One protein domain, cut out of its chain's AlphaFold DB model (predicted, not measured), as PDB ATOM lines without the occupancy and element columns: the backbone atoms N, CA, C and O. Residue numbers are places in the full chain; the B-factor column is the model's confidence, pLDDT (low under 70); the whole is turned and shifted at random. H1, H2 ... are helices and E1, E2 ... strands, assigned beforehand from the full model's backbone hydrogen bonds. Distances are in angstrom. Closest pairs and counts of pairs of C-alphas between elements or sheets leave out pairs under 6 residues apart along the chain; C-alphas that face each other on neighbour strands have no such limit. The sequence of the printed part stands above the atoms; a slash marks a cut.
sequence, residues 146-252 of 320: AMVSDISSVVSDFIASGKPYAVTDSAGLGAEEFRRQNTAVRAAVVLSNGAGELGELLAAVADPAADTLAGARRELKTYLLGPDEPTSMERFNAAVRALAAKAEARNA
ATOM      1  N   ALA A 146      20.639  15.318 -30.850       97.38
ATOM      2  CA  ALA A 146      21.489  16.390 -30.362       97.38
ATOM      3  C   ALA A 146      21.581  17.544 -31.362       97.38
ATOM      4  O   ALA A 146      21.295  17.388 -32.552       97.38
ATOM      5  N   MET A 147      22.049  18.698 -30.884       97.44
ATOM      6  CA  MET A 147      22.253  19.889 -31.709       97.44
ATOM      7  C   MET A 147      23.687  20.414 -31.624       97.44
ATOM      8  O   MET A 147      24.288  20.456 -30.556       97.44
ATOM      9  N   VAL A 148      24.208  20.900 -32.752       96.88
ATOM     10  CA  VAL A 148      25.413  21.739 -32.800       96.88
ATOM     11  C   VAL A 148      25.011  23.125 -33.285       96.88
ATOM     12  O   VAL A 148      24.398  23.252 -34.345       96.88
ATOM     13  N   SER A 149      25.366  24.160 -32.528       95.00
ATOM     14  CA  SER A 149      25.070  25.553 -32.866       95.00
ATOM     15  C   SER A 149      26.244  26.482 -32.539       95.00
ATOM     16  O   SER A 149      27.273  26.071 -32.000       95.00
ATOM     17  N   ASP A 150      26.120  27.745 -32.913       90.75
ATOM     18  CA  ASP A 150      26.916  28.853 -32.391       90.75
ATOM     19  C   ASP A 150      26.168  29.526 -31.226       90.75
ATOM     20  O   ASP A 150      25.234  28.956 -30.654       90.75
ATOM     21  N   ILE A 151      26.603  30.722 -30.817       86.81
ATOM     22  CA  ILE A 151      25.847  31.520 -29.849       86.81
ATOM     23  C   ILE A 151      24.612  32.071 -30.559       86.81
ATOM     24  O   ILE A 151      24.665  33.099 -31.234       86.81
ATOM     25  N   SER A 152      23.494  31.377 -30.393       85.12
ATOM     26  CA  SER A 152      22.230  31.730 -31.022       85.12
ATOM     27  C   SER A 152      21.074  31.568 -30.045       85.12
ATOM     28  O   SER A 152      21.086  30.690 -29.179       85.12
ATOM     29  N   SER A 153      20.041  32.403 -30.194       85.25
ATOM     30  CA  SER A 153      18.821  32.313 -29.382       85.25
ATOM     31  C   SER A 153      18.162  30.935 -29.495       85.25
ATOM     32  O   SER A 153      17.573  30.468 -28.526       85.25
ATOM     33  N   VAL A 154      18.362  30.240 -30.624       89.56
ATOM     34  CA  VAL A 154      17.855  28.879 -30.864       89.56
ATOM     35  C   VAL A 154      18.389  27.849 -29.866       89.56
ATOM     36  O   VAL A 154      17.746  26.829 -29.640       89.56
ATOM     37  N   VAL A 155      19.547  28.102 -29.242       91.88
ATOM     38  CA  VAL A 155      20.082  27.250 -28.170       91.88
ATOM     39  C   VAL A 155      19.164  27.280 -26.955       91.88
ATOM     40  O   VAL A 155      18.912  26.238 -26.357       91.88
ATOM     41  N   SER A 156      18.604  28.447 -26.633       88.12
ATOM     42  CA  SER A 156      17.672  28.592 -25.509       88.12
ATOM     43  C   SER A 156      16.383  27.807 -25.749       88.12
ATOM     44  O   SER A 156      15.889  27.148 -24.839       88.12
ATOM     45  N   ASP A 157      15.896  27.802 -26.991       92.06
ATOM     46  CA  ASP A 157      14.733  27.008 -27.390       92.06
ATOM     47  C   ASP A 157      15.030  25.500 -27.322       92.06
ATOM     48  O   ASP A 157      14.218  24.718 -26.828       92.06
ATOM     49  N   PHE A 158      16.221  25.075 -27.763       95.69
ATOM     50  CA  PHE A 158      16.616  23.665 -27.736       95.69
ATOM     51  C   PHE A 158      16.779  23.115 -26.313       95.69
ATOM     52  O   PHE A 158      16.501  21.937 -26.084       95.69
ATOM     53  N   ILE A 159      17.161  23.953 -25.337       94.50
ATOM     54  CA  ILE A 159      17.266  23.568 -23.916       94.50
ATOM     55  C   ILE A 159      15.942  22.997 -23.385       94.50
ATOM     56  O   ILE A 159      15.969  22.104 -22.535       94.50
ATOM     57  N   ALA A 160      14.793  23.422 -23.923       92.69
ATOM     58  CA  ALA A 160      13.491  22.867 -23.550       92.69
ATOM     59  C   ALA A 160      13.398  21.346 -23.781       92.69
ATOM     60  O   ALA A 160      12.722  20.649 -23.020       92.69
ATOM     61  N   SER A 161      14.116  20.816 -24.778       94.44
ATOM     62  CA  SER A 161      14.143  19.381 -25.081       94.44
ATOM     63  C   SER A 161      14.905  18.548 -24.043       94.44
ATOM     64  O   SER A 161      14.687  17.344 -23.945       94.44
ATOM     65  N   GLY A 162      15.831  19.156 -23.290       94.44
ATOM     66  CA  GLY A 162      16.762  18.450 -22.401       94.44
ATOM     67  C   GLY A 162      17.829  17.601 -23.115       94.44
ATOM     68  O   GLY A 162      18.696  17.024 -22.445       94.44
ATOM     69  N   LYS A 163      17.808  17.544 -24.452       97.38
ATOM     70  CA  LYS A 163      18.733  16.756 -25.276       97.38
ATOM     71  C   LYS A 163      20.159  17.338 -25.246       97.38
ATOM     72  O   LYS A 163      20.315  18.542 -25.011       97.38
ATOM     73  N   PRO A 164      21.206  16.520 -25.461       97.75
ATOM     74  CA  PRO A 164      22.582  17.001 -25.569       97.75
ATOM     75  C   PRO A 164      22.749  18.067 -26.658       97.75
ATOM     76  O   PRO A 164      22.168  17.980 -27.740       97.75
ATOM     77  N   TYR A 165      23.570  19.082 -26.397       97.69
ATOM     78  CA  TYR A 165      23.911  20.085 -27.400       97.69
ATOM     79  C   TYR A 165      25.336  20.598 -27.225       97.69
ATOM     80  O   TYR A 165      25.914  20.557 -26.135       97.69
ATOM     81  N   ALA A 166      25.891  21.092 -28.325       97.31
ATOM     82  CA  ALA A 166      27.209  21.683 -28.378       97.31
ATOM     83  C   ALA A 166      27.162  23.092 -28.971       97.31
ATOM     84  O   ALA A 166      26.417  23.360 -29.919       97.31
ATOM     85  N   VAL A 167      27.983  23.983 -28.419       97.00
ATOM     86  CA  VAL A 167      28.096  25.376 -28.856       97.00
ATOM     87  C   VAL A 167      29.527  25.662 -29.284       97.00
ATOM     88  O   VAL A 167      30.476  25.326 -28.579       97.00
ATOM     89  N   THR A 168      29.680  26.274 -30.455       95.25
ATOM     90  CA  THR A 168      30.986  26.621 -31.021       95.25
ATOM     91  C   THR A 168      31.523  27.930 -30.441       95.25
ATOM     92  O   THR A 168      30.932  28.997 -30.617       95.25
ATOM     93  N   ASP A 169      32.680  27.860 -29.783       95.31
ATOM     94  CA  ASP A 169      33.448  29.030 -29.355       95.31
ATOM     95  C   ASP A 169      34.293  29.547 -30.526       95.31
ATOM     96  O   ASP A 169      35.499  29.316 -30.638       95.31
ATOM     97  N   SER A 170      33.622  30.241 -31.444       90.25
ATOM     98  CA  SER A 170      34.267  30.805 -32.635       90.25
ATOM     99  C   SER A 170      35.264  31.927 -32.317       90.25
ATOM    100  O   SER A 170      36.177  32.178 -33.109       90.25
ATOM    101  N   ALA A 171      35.119  32.581 -31.159       91.62
ATOM    102  CA  ALA A 171      36.013  33.636 -30.693       91.62
ATOM    103  C   ALA A 171      37.285  33.086 -30.023       91.62
ATOM    104  O   ALA A 171      38.265  33.819 -29.900       91.62
ATOM    105  N   GLY A 172      37.298  31.805 -29.639       93.50
ATOM    106  CA  GLY A 172      38.442  31.161 -28.999       93.50
ATOM    107  C   GLY A 172      38.717  31.697 -27.594       93.50
ATOM    108  O   GLY A 172      39.877  31.818 -27.207       93.50
ATOM    109  N   LEU A 173      37.663  32.042 -26.853       93.75
ATOM    110  CA  LEU A 173      37.748  32.513 -25.468       93.75
ATOM    111  C   LEU A 173      38.229  31.415 -24.507       93.75
ATOM    112  O   LEU A 173      38.823  31.715 -23.474       93.75
ATOM    113  N   GLY A 174      37.990  30.150 -24.859       93.62
ATOM    114  CA  GLY A 174      38.242  28.992 -24.012       93.62
ATOM    115  C   GLY A 174      37.005  28.608 -23.201       93.62
ATOM    116  O   GLY A 174      36.196  29.451 -22.820       93.62
ATOM    117  N   ALA A 175      36.847  27.311 -22.929       92.56
ATOM    118  CA  ALA A 175      35.595  26.754 -22.413       92.56
ATOM    119  C   ALA A 175      35.126  27.368 -21.084       92.56
ATOM    120  O   ALA A 175      33.928  27.569 -20.895       92.56
ATOM    121  N   GLU A 176      36.047  27.670 -20.168       93.75
ATOM    122  CA  GLU A 176      35.711  28.256 -18.866       93.75
ATOM    123  C   GLU A 176      35.160  29.680 -19.017       93.75
ATOM    124  O   GLU A 176      34.043  29.974 -18.582       93.75
ATOM    125  N   GLU A 177      35.901  30.542 -19.715       94.81
ATOM    126  CA  GLU A 177      35.491  31.920 -19.975       94.81
ATOM    127  C   GLU A 177      34.197  31.975 -20.793       94.81
ATOM    128  O   GLU A 177      33.284  32.750 -20.499       94.81
ATOM    129  N   PHE A 178      34.075  31.093 -21.783       94.81
ATOM    130  CA  PHE A 178      32.904  31.013 -22.639       94.81
ATOM    131  C   PHE A 178      31.630  30.669 -21.852       94.81
ATOM    132  O   PHE A 178      30.592  31.302 -22.061       94.81
ATOM    133  N   ARG A 179      31.708  29.736 -20.888       93.88
ATOM    134  CA  ARG A 179      30.597  29.409 -19.968       93.88
ATOM    135  C   ARG A 179      30.285  30.544 -18.995       93.88
ATOM    136  O   ARG A 179      29.120  30.732 -18.639       93.88
ATOM    137  N   ARG A 180      31.302  31.297 -18.557       92.94
ATOM    138  CA  ARG A 180      31.114  32.457 -17.672       92.94
ATOM    139  C   ARG A 180      30.285  33.539 -18.356       92.94
ATOM    140  O   ARG A 180      29.360  34.067 -17.744       92.94
ATOM    141  N   GLN A 181      30.596  33.827 -19.618       92.62
ATOM    142  CA  GLN A 181      29.914  34.864 -20.393       92.62
ATOM    143  C   GLN A 181      28.540  34.428 -20.922       92.62
ATOM    144  O   GLN A 181      27.680  35.278 -21.139       92.62
ATOM    145  N   ASN A 182      28.306  33.124 -21.116       91.00
ATOM    146  CA  ASN A 182      27.102  32.623 -21.778       91.00
ATOM    147  C   ASN A 182      26.349  31.604 -20.914       91.00
ATOM    148  O   ASN A 182      26.699  30.425 -20.852       91.00
ATOM    149  N   THR A 183      25.242  32.035 -20.304       90.00
ATOM    150  CA  THR A 183      24.398  31.183 -19.445       90.00
ATOM    151  C   THR A 183      23.910  29.921 -20.159       90.00
ATOM    152  O   THR A 183      23.972  28.836 -19.587       90.00
ATOM    153  N   ALA A 184      23.496  30.042 -21.426       85.50
ATOM    154  CA  ALA A 184      23.017  28.920 -22.235       85.50
ATOM    155  C   ALA A 184      24.111  27.894 -22.586       85.50
ATOM    156  O   ALA A 184      23.797  26.818 -23.060       85.50
ATOM    157  N   VAL A 185      25.393  28.199 -22.358       92.12
ATOM    158  CA  VAL A 185      26.516  27.297 -22.667       92.12
ATOM    159  C   VAL A 185      26.946  26.483 -21.445       92.12
ATOM    160  O   VAL A 185      27.658  25.488 -21.570       92.12
ATOM    161  N   ARG A 186      26.490  26.853 -20.242       92.31
ATOM    162  CA  ARG A 186      26.902  26.210 -18.982       92.31
ATOM    163  C   ARG A 186      26.730  24.692 -19.006       92.31
ATOM    164  O   ARG A 186      27.595  23.996 -18.483       92.31
ATOM    165  N   ALA A 187      25.691  24.199 -19.678       94.94
ATOM    166  CA  ALA A 187      25.382  22.778 -19.806       94.94
ATOM    167  C   ALA A 187      25.607  22.208 -21.226       94.94
ATOM    168  O   ALA A 187      25.046  21.168 -21.567       94.94
ATOM    169  N   ALA A 188      26.414  22.886 -22.048       96.44
ATOM    170  CA  ALA A 188      26.781  22.460 -23.397       96.44
ATOM    171  C   ALA A 188      28.178  21.823 -23.440       96.44
ATOM    172  O   ALA A 188      29.049  22.143 -22.618       96.44
ATOM    173  N   VAL A 189      28.424  21.004 -24.463       97.12
ATOM    174  CA  VAL A 189      29.792  20.730 -24.931       97.12
ATOM    175  C   VAL A 189      30.299  21.989 -25.640       97.12
ATOM    176  O   VAL A 189      29.636  22.512 -26.536       97.12
ATOM    177  N   VAL A 190      31.457  22.509 -25.235       97.00
ATOM    178  CA  VAL A 190      32.052  23.688 -25.884       97.00
ATOM    179  C   VAL A 190      33.005  23.211 -26.965       97.00
ATOM    180  O   VAL A 190      34.026  22.605 -26.660       97.00
ATOM    181  N   LEU A 191      32.675  23.491 -28.223       96.94
ATOM    182  CA  LEU A 191      33.528  23.133 -29.350       96.94
ATOM    183  C   LEU A 191      34.520  24.260 -29.608       96.94
ATOM    184  O   LEU A 191      34.119  25.382 -29.929       96.94
ATOM    185  N   SER A 192      35.808  23.943 -29.526       95.44
ATOM    186  CA  SER A 192      36.857  24.842 -29.996       95.44
ATOM    187  C   SER A 192      36.807  24.983 -31.523       95.44
ATOM    188  O   SER A 192      36.127  24.229 -32.224       95.44
ATOM    189  N   ASN A 193      37.587  25.909 -32.089       92.62
ATOM    190  CA  ASN A 193      37.715  26.038 -33.548       92.62
ATOM    191  C   ASN A 193      38.217  24.746 -34.235       92.62
ATOM    192  O   ASN A 193      37.968  24.548 -35.426       92.62
ATOM    193  N   GLY A 194      38.906  23.869 -33.493       92.88
ATOM    194  CA  GLY A 194      39.304  22.535 -33.952       92.88
ATOM    195  C   GLY A 194      38.212  21.469 -33.806       92.88
ATOM    196  O   GLY A 194      38.271  20.457 -34.504       92.88
ATOM    197  N   ALA A 195      37.209  21.705 -32.953       94.44
ATOM    198  CA  ALA A 195      36.110  20.796 -32.630       94.44
ATOM    199  C   ALA A 195      36.567  19.392 -32.187       94.44
ATOM    200  O   ALA A 195      35.932  18.394 -32.535       94.44
ATOM    201  N   GLY A 196      37.671  19.307 -31.436       93.62
ATOM    202  CA  GLY A 196      38.179  18.039 -30.892       93.62
ATOM    203  C   GLY A 196      37.247  17.424 -29.844       93.62
ATOM    204  O   GLY A 196      37.234  16.214 -29.652       93.62
ATOM    205  N   GLU A 197      36.406  18.252 -29.235       95.31
ATOM    206  CA  GLU A 197      35.451  17.909 -28.182       95.31
ATOM    207  C   GLU A 197      34.160  17.289 -28.751       95.31
ATOM    208  O   GLU A 197      33.270  16.877 -28.013       95.31
ATOM    209  N   LEU A 198      34.035  17.187 -30.081       96.00
ATOM    210  CA  LEU A 198      32.843  16.646 -30.739       96.00
ATOM    211  C   LEU A 198      32.511  15.211 -30.296       96.00
ATOM    212  O   LEU A 198      31.338  14.843 -30.261       96.00
ATOM    213  N   GLY A 199      33.529  14.424 -29.941       95.25
ATOM    214  CA  GLY A 199      33.349  13.069 -29.420       95.25
ATOM    215  C   GLY A 199      32.528  13.024 -28.130       95.25
ATOM    216  O   GLY A 199      31.762  12.088 -27.947       95.25
ATOM    217  N   GLU A 200      32.603  14.056 -27.282       95.69
ATOM    218  CA  GLU A 200      31.809  14.140 -26.047       95.69
ATOM    219  C   GLU A 200      30.310  14.235 -26.353       95.69
ATOM    220  O   GLU A 200      29.495  13.573 -25.713       95.69
ATOM    221  N   LEU A 201      29.944  15.017 -27.376       96.81
ATOM    222  CA  LEU A 201      28.555  15.126 -27.821       96.81
ATOM    223  C   LEU A 201      28.056  13.795 -28.388       96.81
ATOM    224  O   LEU A 201      26.950  13.370 -28.069       96.81
ATOM    225  N   LEU A 202      28.860  13.154 -29.240       96.75
ATOM    226  CA  LEU A 202      28.486  11.892 -29.877       96.75
ATOM    227  C   LEU A 202      28.360  10.759 -28.852       96.75
ATOM    228  O   LEU A 202      27.407   9.993 -28.927       96.75
ATOM    229  N   ALA A 203      29.249  10.705 -27.858       95.75
ATOM    230  CA  ALA A 203      29.162   9.744 -26.764       95.75
ATOM    231  C   ALA A 203      27.870   9.919 -25.950       95.75
ATOM    232  O   ALA A 203      27.190   8.936 -25.676       95.75
ATOM    233  N   ALA A 204      27.489  11.162 -25.630       95.75
ATOM    234  CA  ALA A 204      26.243  11.453 -24.916       95.75
ATOM    235  C   ALA A 204      24.981  11.061 -25.708       95.75
ATOM    236  O   ALA A 204      23.951  10.753 -25.112       95.75
ATOM    237  N   VAL A 205      25.045  11.089 -27.045       94.88
ATOM    238  CA  VAL A 205      23.952  10.628 -27.919       94.88
ATOM    239  C   VAL A 205      23.896   9.104 -27.987       94.88
ATOM    240  O   VAL A 205      22.808   8.538 -27.937       94.88
ATOM    241  N   ALA A 206      25.050   8.448 -28.112       94.12
ATOM    242  CA  ALA A 206      25.136   6.996 -28.230       94.12
ATOM    243  C   ALA A 206      24.749   6.278 -26.926       94.12
ATOM    244  O   ALA A 206      24.079   5.246 -26.963       94.12
ATOM    245  N   ASP A 207      25.137   6.840 -25.777       94.75
ATOM    246  CA  ASP A 207      24.857   6.283 -24.458       94.75
ATOM    247  C   ASP A 207      24.437   7.383 -23.461       94.75
ATOM    248  O   ASP A 207      25.270   8.192 -23.037       94.75
ATOM    249  N   PRO A 208      23.169   7.389 -22.997       91.94
ATOM    250  CA  PRO A 208      22.712   8.307 -21.957       91.94
ATOM    251  C   PRO A 208      23.523   8.251 -20.653       91.94
ATOM    252  O   PRO A 208      23.529   9.228 -19.906       91.94
ATOM    253  N   ALA A 209      24.201   7.139 -20.344       94.75
ATOM    254  CA  ALA A 209      25.064   7.035 -19.167       94.75
ATOM    255  C   ALA A 209      26.406   7.770 -19.340       94.75
ATOM    256  O   ALA A 209      27.002   8.191 -18.345       94.75
ATOM    257  N   ALA A 210      26.865   7.971 -20.580       94.88
ATOM    258  CA  ALA A 210      28.052   8.763 -20.898       94.88
ATOM    259  C   ALA A 210      27.779  10.281 -20.862       94.88
ATOM    260  O   ALA A 210      28.707  11.094 -20.902       94.88
ATOM    261  N   ASP A 211      26.512  10.684 -20.752       96.88
ATOM    262  CA  ASP A 211      26.095  12.080 -20.731       96.88
ATOM    263  C   ASP A 211      26.283  12.741 -19.356       96.88
ATOM    264  O   ASP A 211      25.359  12.921 -18.553       96.88
ATOM    265  N   THR A 212      27.516  13.172 -19.109       96.06
ATOM    266  CA  THR A 212      27.907  13.875 -17.877       96.06
ATOM    267  C   THR A 212      27.200  15.224 -17.680       96.06
ATOM    268  O   THR A 212      27.134  15.726 -16.557       96.06
ATOM    269  N   LEU A 213      26.627  15.811 -18.739       96.81
ATOM    270  CA  LEU A 213      25.981  17.125 -18.706       96.81
ATOM    271  C   LEU A 213      24.462  17.053 -18.512       96.81
ATOM    272  O   LEU A 213      23.826  18.094 -18.341       96.81
ATOM    273  N   ALA A 214      23.861  15.860 -18.480       97.00
ATOM    274  CA  ALA A 214      22.414  15.698 -18.329       97.00
ATOM    275  C   ALA A 214      21.857  16.371 -17.061       97.00
ATOM    276  O   ALA A 214      20.797  16.997 -17.103       97.00
ATOM    277  N   GLY A 215      22.576  16.273 -15.935       96.75
ATOM    278  CA  GLY A 215      22.207  16.938 -14.679       96.75
ATOM    279  C   GLY A 215      22.199  18.460 -14.810       96.75
ATOM    280  O   GLY A 215      21.171  19.094 -14.581       96.75
ATOM    281  N   ALA A 216      23.308  19.023 -15.294       96.25
ATOM    282  CA  ALA A 216      23.437  20.456 -15.534       96.25
ATOM    283  C   ALA A 216      22.390  20.976 -16.538       96.25
ATOM    284  O   ALA A 216      21.881  22.083 -16.373       96.25
ATOM    285  N   ARG A 217      22.020  20.187 -17.560       96.81
ATOM    286  CA  ARG A 217      20.960  20.567 -18.509       96.81
ATOM    287  C   ARG A 217      19.587  20.607 -17.853       96.81
ATOM    288  O   ARG A 217      18.834  21.530 -18.144       96.81
ATOM    289  N   ARG A 218      19.263  19.668 -16.954       95.69
ATOM    290  CA  ARG A 218      18.009  19.715 -16.180       95.69
ATOM    291  C   ARG A 218      17.951  20.953 -15.291       95.69
ATOM    292  O   ARG A 218      16.961  21.675 -15.333       95.69
ATOM    293  N   GLU A 219      19.022  21.236 -14.555       95.75
ATOM    294  CA  GLU A 219      19.111  22.427 -13.700       95.75
ATOM    295  C   GLU A 219      18.978  23.719 -14.510       95.75
ATOM    296  O   GLU A 219      18.190  24.597 -14.159       95.75
ATOM    297  N   LEU A 220      19.695  23.817 -15.633       95.44
ATOM    298  CA  LEU A 220      19.638  24.977 -16.518       95.44
ATOM    299  C   LEU A 220      18.246  25.155 -17.136       95.44
ATOM    300  O   LEU A 220      17.744  26.277 -17.188       95.44
ATOM    301  N   LYS A 221      17.607  24.062 -17.569       94.88
ATOM    302  CA  LYS A 221      16.238  24.076 -18.093       94.88
ATOM    303  C   LYS A 221      15.266  24.615 -17.046       94.88
ATOM    304  O   LYS A 221      14.508  25.529 -17.352       94.88
ATOM    305  N   THR A 222      15.332  24.118 -15.810       94.19
ATOM    306  CA  THR A 222      14.483  24.611 -14.717       94.19
ATOM    307  C   THR A 222      14.765  26.074 -14.384       94.19
ATOM    308  O   THR A 222      13.826  26.842 -14.192       94.19
ATOM    309  N   TYR A 223      16.034  26.485 -14.360       93.56
ATOM    310  CA  TYR A 223      16.422  27.870 -14.096       93.56
ATOM    311  C   TYR A 223      15.883  28.846 -15.154       93.56
ATOM    312  O   TYR A 223      15.416  29.927 -14.807       93.56
ATOM    313  N   LEU A 224      15.932  28.475 -16.440       91.56
ATOM    314  CA  LEU A 224      15.518  29.353 -17.540       91.56
ATOM    315  C   LEU A 224      14.013  29.300 -17.834       91.56
ATOM    316  O   LEU A 224      13.416  30.331 -18.129       91.56
ATOM    317  N   LEU A 225      13.405  28.111 -17.796       90.75
ATOM    318  CA  LEU A 225      12.040  27.875 -18.290       90.75
ATOM    319  C   LEU A 225      11.033  27.569 -17.169       90.75
ATOM    320  O   LEU A 225       9.822  27.543 -17.408       90.75
ATOM    321  N   GLY A 226      11.514  27.365 -15.942       92.38
ATOM    322  CA  GLY A 226      10.712  26.877 -14.827       92.38
ATOM    323  C   GLY A 226      10.485  25.360 -14.879       92.38
ATOM    324  O   GLY A 226      11.151  24.650 -15.635       92.38
ATOM    325  N   PRO A 227       9.567  24.833 -14.049       92.62
ATOM    326  CA  PRO A 227       9.264  23.406 -14.032       92.62
ATOM    327  C   PRO A 227       8.565  22.963 -15.322       92.62
ATOM    328  O   PRO A 227       7.916  23.772 -15.993       92.62
ATOM    329  N   ASP A 228       8.667  21.668 -15.621       89.38
ATOM    330  CA  ASP A 228       7.964  21.049 -16.750       89.38
ATOM    331  C   ASP A 228       6.455  20.997 -16.514       89.38
ATOM    332  O   ASP A 228       5.688  21.276 -17.429       89.38
ATOM    333  N   GLU A 229       6.042  20.732 -15.271       92.19
ATOM    334  CA  GLU A 229       4.639  20.623 -14.883       92.19
ATOM    335  C   GLU A 229       4.319  21.490 -13.647       92.19
ATOM    336  O   GLU A 229       5.063  21.438 -12.659       92.19
ATOM    337  N   PRO A 230       3.229  22.286 -13.667       93.69
ATOM    338  CA  PRO A 230       2.394  22.584 -14.836       93.69
ATOM    339  C   PRO A 230       3.192  23.353 -15.894       93.69
ATOM    340  O   PRO A 230       4.053  24.167 -15.543       93.69
ATOM    341  N   THR A 231       2.891  23.134 -17.169       92.06
ATOM    342  CA  THR A 231       3.624  23.728 -18.296       92.06
ATOM    343  C   THR A 231       3.619  25.260 -18.248       92.06
ATOM    344  O   THR A 231       2.711  25.896 -17.704       92.06
ATOM    345  N   SER A 232       4.609  25.904 -18.879       90.38
ATOM    346  CA  SER A 232       4.658  27.374 -18.981       90.38
ATOM    347  C   SER A 232       3.377  27.971 -19.570       90.38
ATOM    348  O   SER A 232       2.931  29.030 -19.126       90.38
ATOM    349  N   MET A 233       2.751  27.268 -20.520       92.06
ATOM    350  CA  MET A 233       1.488  27.678 -21.130       92.06
ATOM    351  C   MET A 233       0.317  27.580 -20.147       92.06
ATOM    352  O   MET A 233      -0.491  28.501 -20.059       92.06
ATOM    353  N   GLU A 234       0.225  26.510 -19.356       95.44
ATOM    354  CA  GLU A 234      -0.809  26.382 -18.323       95.44
ATOM    355  C   GLU A 234      -0.664  27.440 -17.231       95.44
ATOM    356  O   GLU A 234      -1.660  28.058 -16.850       95.44
ATOM    357  N   ARG A 235       0.568  27.700 -16.773       94.38
ATOM    358  CA  ARG A 235       0.858  28.756 -15.792       94.38
ATOM    359  C   ARG A 235       0.470  30.131 -16.325       94.38
ATOM    360  O   ARG A 235      -0.202  30.890 -15.628       94.38
ATOM    361  N   PHE A 236       0.845  30.430 -17.569       95.88
ATOM    362  CA  PHE A 236       0.480  31.680 -18.227       95.88
ATOM    363  C   PHE A 236      -1.041  31.815 -18.370       95.88
ATOM    364  O   PHE A 236      -1.616  32.809 -17.934       95.88
ATOM    365  N   ASN A 237      -1.717  30.784 -18.880       96.88
ATOM    366  CA  ASN A 237      -3.170  30.776 -19.039       96.88
ATOM    367  C   ASN A 237      -3.903  30.933 -17.699       96.88
ATOM    368  O   ASN A 237      -4.911  31.633 -17.618       96.88
ATOM    369  N   ALA A 238      -3.402  30.307 -16.632       97.19
ATOM    370  CA  ALA A 238      -3.939  30.487 -15.289       97.19
ATOM    371  C   ALA A 238      -3.764  31.931 -14.796       97.19
ATOM    372  O   ALA A 238      -4.716  32.510 -14.271       97.19
ATOM    373  N   ALA A 239      -2.592  32.535 -15.015       97.44
ATOM    374  CA  ALA A 239      -2.327  33.925 -14.652       97.44
ATOM    375  C   ALA A 239      -3.224  34.909 -15.425       97.44
ATOM    376  O   ALA A 239      -3.790  35.820 -14.820       97.44
ATOM    377  N   VAL A 240      -3.421  34.693 -16.730       98.19
ATOM    378  CA  VAL A 240      -4.326  35.502 -17.565       98.19
ATOM    379  C   VAL A 240      -5.767  35.400 -17.065       98.19
ATOM    380  O   VAL A 240      -6.417  36.426 -16.870       98.19
ATOM    381  N   ARG A 241      -6.261  34.187 -16.779       98.31
ATOM    382  CA  ARG A 241      -7.605  33.994 -16.203       98.31
ATOM    383  C   ARG A 241      -7.758  34.695 -14.852       98.31
ATOM    384  O   ARG A 241      -8.776  35.335 -14.607       98.31
ATOM    385  N   ALA A 242      -6.744  34.613 -13.991       98.06
ATOM    386  CA  ALA A 242      -6.755  35.290 -12.697       98.06
ATOM    387  C   ALA A 242      -6.772  36.822 -12.842       98.06
ATOM    388  O   ALA A 242      -7.464  37.506 -12.087       98.06
ATOM    389  N   LEU A 243      -6.035  37.369 -13.813       98.12
ATOM    390  CA  LEU A 243      -6.043  38.799 -14.117       98.12
ATOM    391  C   LEU A 243      -7.411  39.258 -14.642       98.12
ATOM    392  O   LEU A 243      -7.925  40.274 -14.175       98.12
ATOM    393  N   ALA A 244      -8.017  38.495 -15.554       98.12
ATOM    394  CA  ALA A 244      -9.344  38.786 -16.094       98.12
ATOM    395  C   ALA A 244     -10.409  38.831 -14.986       98.12
ATOM    396  O   ALA A 244     -11.122  39.826 -14.867       98.12
ATOM    397  N   ALA A 245     -10.429  37.836 -14.092       97.75
ATOM    398  CA  ALA A 245     -11.362  37.802 -12.964       97.75
ATOM    399  C   ALA A 245     -11.212  39.021 -12.030       97.75
ATOM    400  O   ALA A 245     -12.203  39.589 -11.568       97.75
ATOM    401  N   LYS A 246      -9.975  39.476 -11.776       97.38
ATOM    402  CA  LYS A 246      -9.725  40.706 -11.002       97.38
ATOM    403  C   LYS A 246     -10.259  41.949 -11.714       97.38
ATOM    404  O   LYS A 246     -10.837  42.821 -11.066       97.38
ATOM    405  N   ALA A 247     -10.060  42.039 -13.029       97.44
ATOM    406  CA  ALA A 247     -10.546  43.159 -13.827       97.44
ATOM    407  C   ALA A 247     -12.082  43.211 -13.854       97.44
ATOM    408  O   ALA A 247     -12.656  44.281 -13.657       97.44
ATOM    409  N   GLU A 248     -12.745  42.065 -14.016       97.38
ATOM    410  CA  GLU A 248     -14.206  41.944 -13.963       97.38
ATOM    411  C   GLU A 248     -14.758  42.368 -12.598       97.38
ATOM    412  O   GLU A 248     -15.657  43.207 -12.537       97.38
ATOM    413  N   ALA A 249     -14.171  41.877 -11.500       95.31
ATOM    414  CA  ALA A 249     -14.573  42.258 -10.146       95.31
ATOM    415  C   ALA A 249     -14.415  43.769  -9.893       95.31
ATOM    416  O   ALA A 249     -15.309  44.412  -9.338       95.31
ATOM    417  N   ARG A 250     -13.302  44.365 -10.347       95.38
ATOM    418  CA  ARG A 250     -13.083  45.817 -10.273       95.38
ATOM    419  C   ARG A 250     -14.150  46.575 -11.062       95.38
ATOM    420  O   ARG A 250     -14.730  47.520 -10.532       95.38
ATOM    421  N   ASN A 251     -14.401  46.176 -12.307       95.62
ATOM    422  CA  ASN A 251     -15.356  46.847 -13.186       95.62
ATOM    423  C   ASN A 251     -16.788  46.751 -12.631       95.62
ATOM    424  O   ASN A 251     -17.509  47.746 -12.650       95.62
ATOM    425  N   ALA A 252     -17.173  45.603 -12.062       93.44
ATOM    426  CA  ALA A 252     -18.448  45.440 -11.370       93.44
ATOM    427  C   ALA A 252     -18.564  46.380 -10.157       93.44
ATOM    428  O   ALA A 252     -19.579  47.056 -10.001       93.44
TER     429      ALA A 252
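AT A GLANCE: This is residues 146 to 252 of the 320 residues of an uncharacterized protein of Streptomyces sp. DvalAA-19 (UniProt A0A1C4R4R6). What shape is this? A compact body, the three-strand sheet E1 E2 E3 with H3 over it, H1 and H2 grazing it and H4 touching H1, has one long arm: residues 229 to 252, with H5, stick out and make the length. What builds it? The 107 printed residues hold, in order, E1 H1 E2 H2 E3 H3 H4 H5, mostly helix, with the sheet E1 E2 E3 parallel. The whole is loose, radius of gyration of the C-alphas 18.5 A, spanning 66 by 30 by 17 A.

IN THESE COORDINATES: Where does the sheet part lie? E1, residues 147 to 149, begins at C-alpha 147 (22.253, 19.889, -31.709); H1 is 153 to 159, E2 165 to 168, H2 175 to 181 and E3 189 to 191. What follows? H3 is 198 to 206, 12.6 A long, and H4 214 to 225, 16.0 A. H5, 232 to 252, 30.3 A, ends at C-alpha 252 (-18.448, 45.440, -11.370).

HOW THE PARTS SIT: How do the strands pair? E1 and E2 are parallel, N 166 to O 147 2.8 A; E2 and E3 are parallel, N 167 to O 189 2.9 A. E1, H1, E2 and E2, H2, E3 are strand-helix-strand units, parallel neighbour strands with a helix between, both crossovers right-handed. Where are the helices? H3 is on the sheet at a height of 8.9 A, its closest C-alphas to E3 Leu 201 and Val 189, 6.4 A; H1 and H4 only just touch, with 3 pairs of C-alphas within 8 A, closest Ile 159 and Lys 221, 5.9 A. Are their backbones bonded? Every O i to N i+4 pair is within hydrogen-bond range in H2, H3, H4 and H5; in H1, 2 of 3.

THE WHOLE: How large is it? The farthest C-alphas, of Gly 194 and Ala 252, are 66.1 A apart. Is it unbroken and confident? The printed part has no cut and no long link, and no printed residue is under 70 in pLDDT.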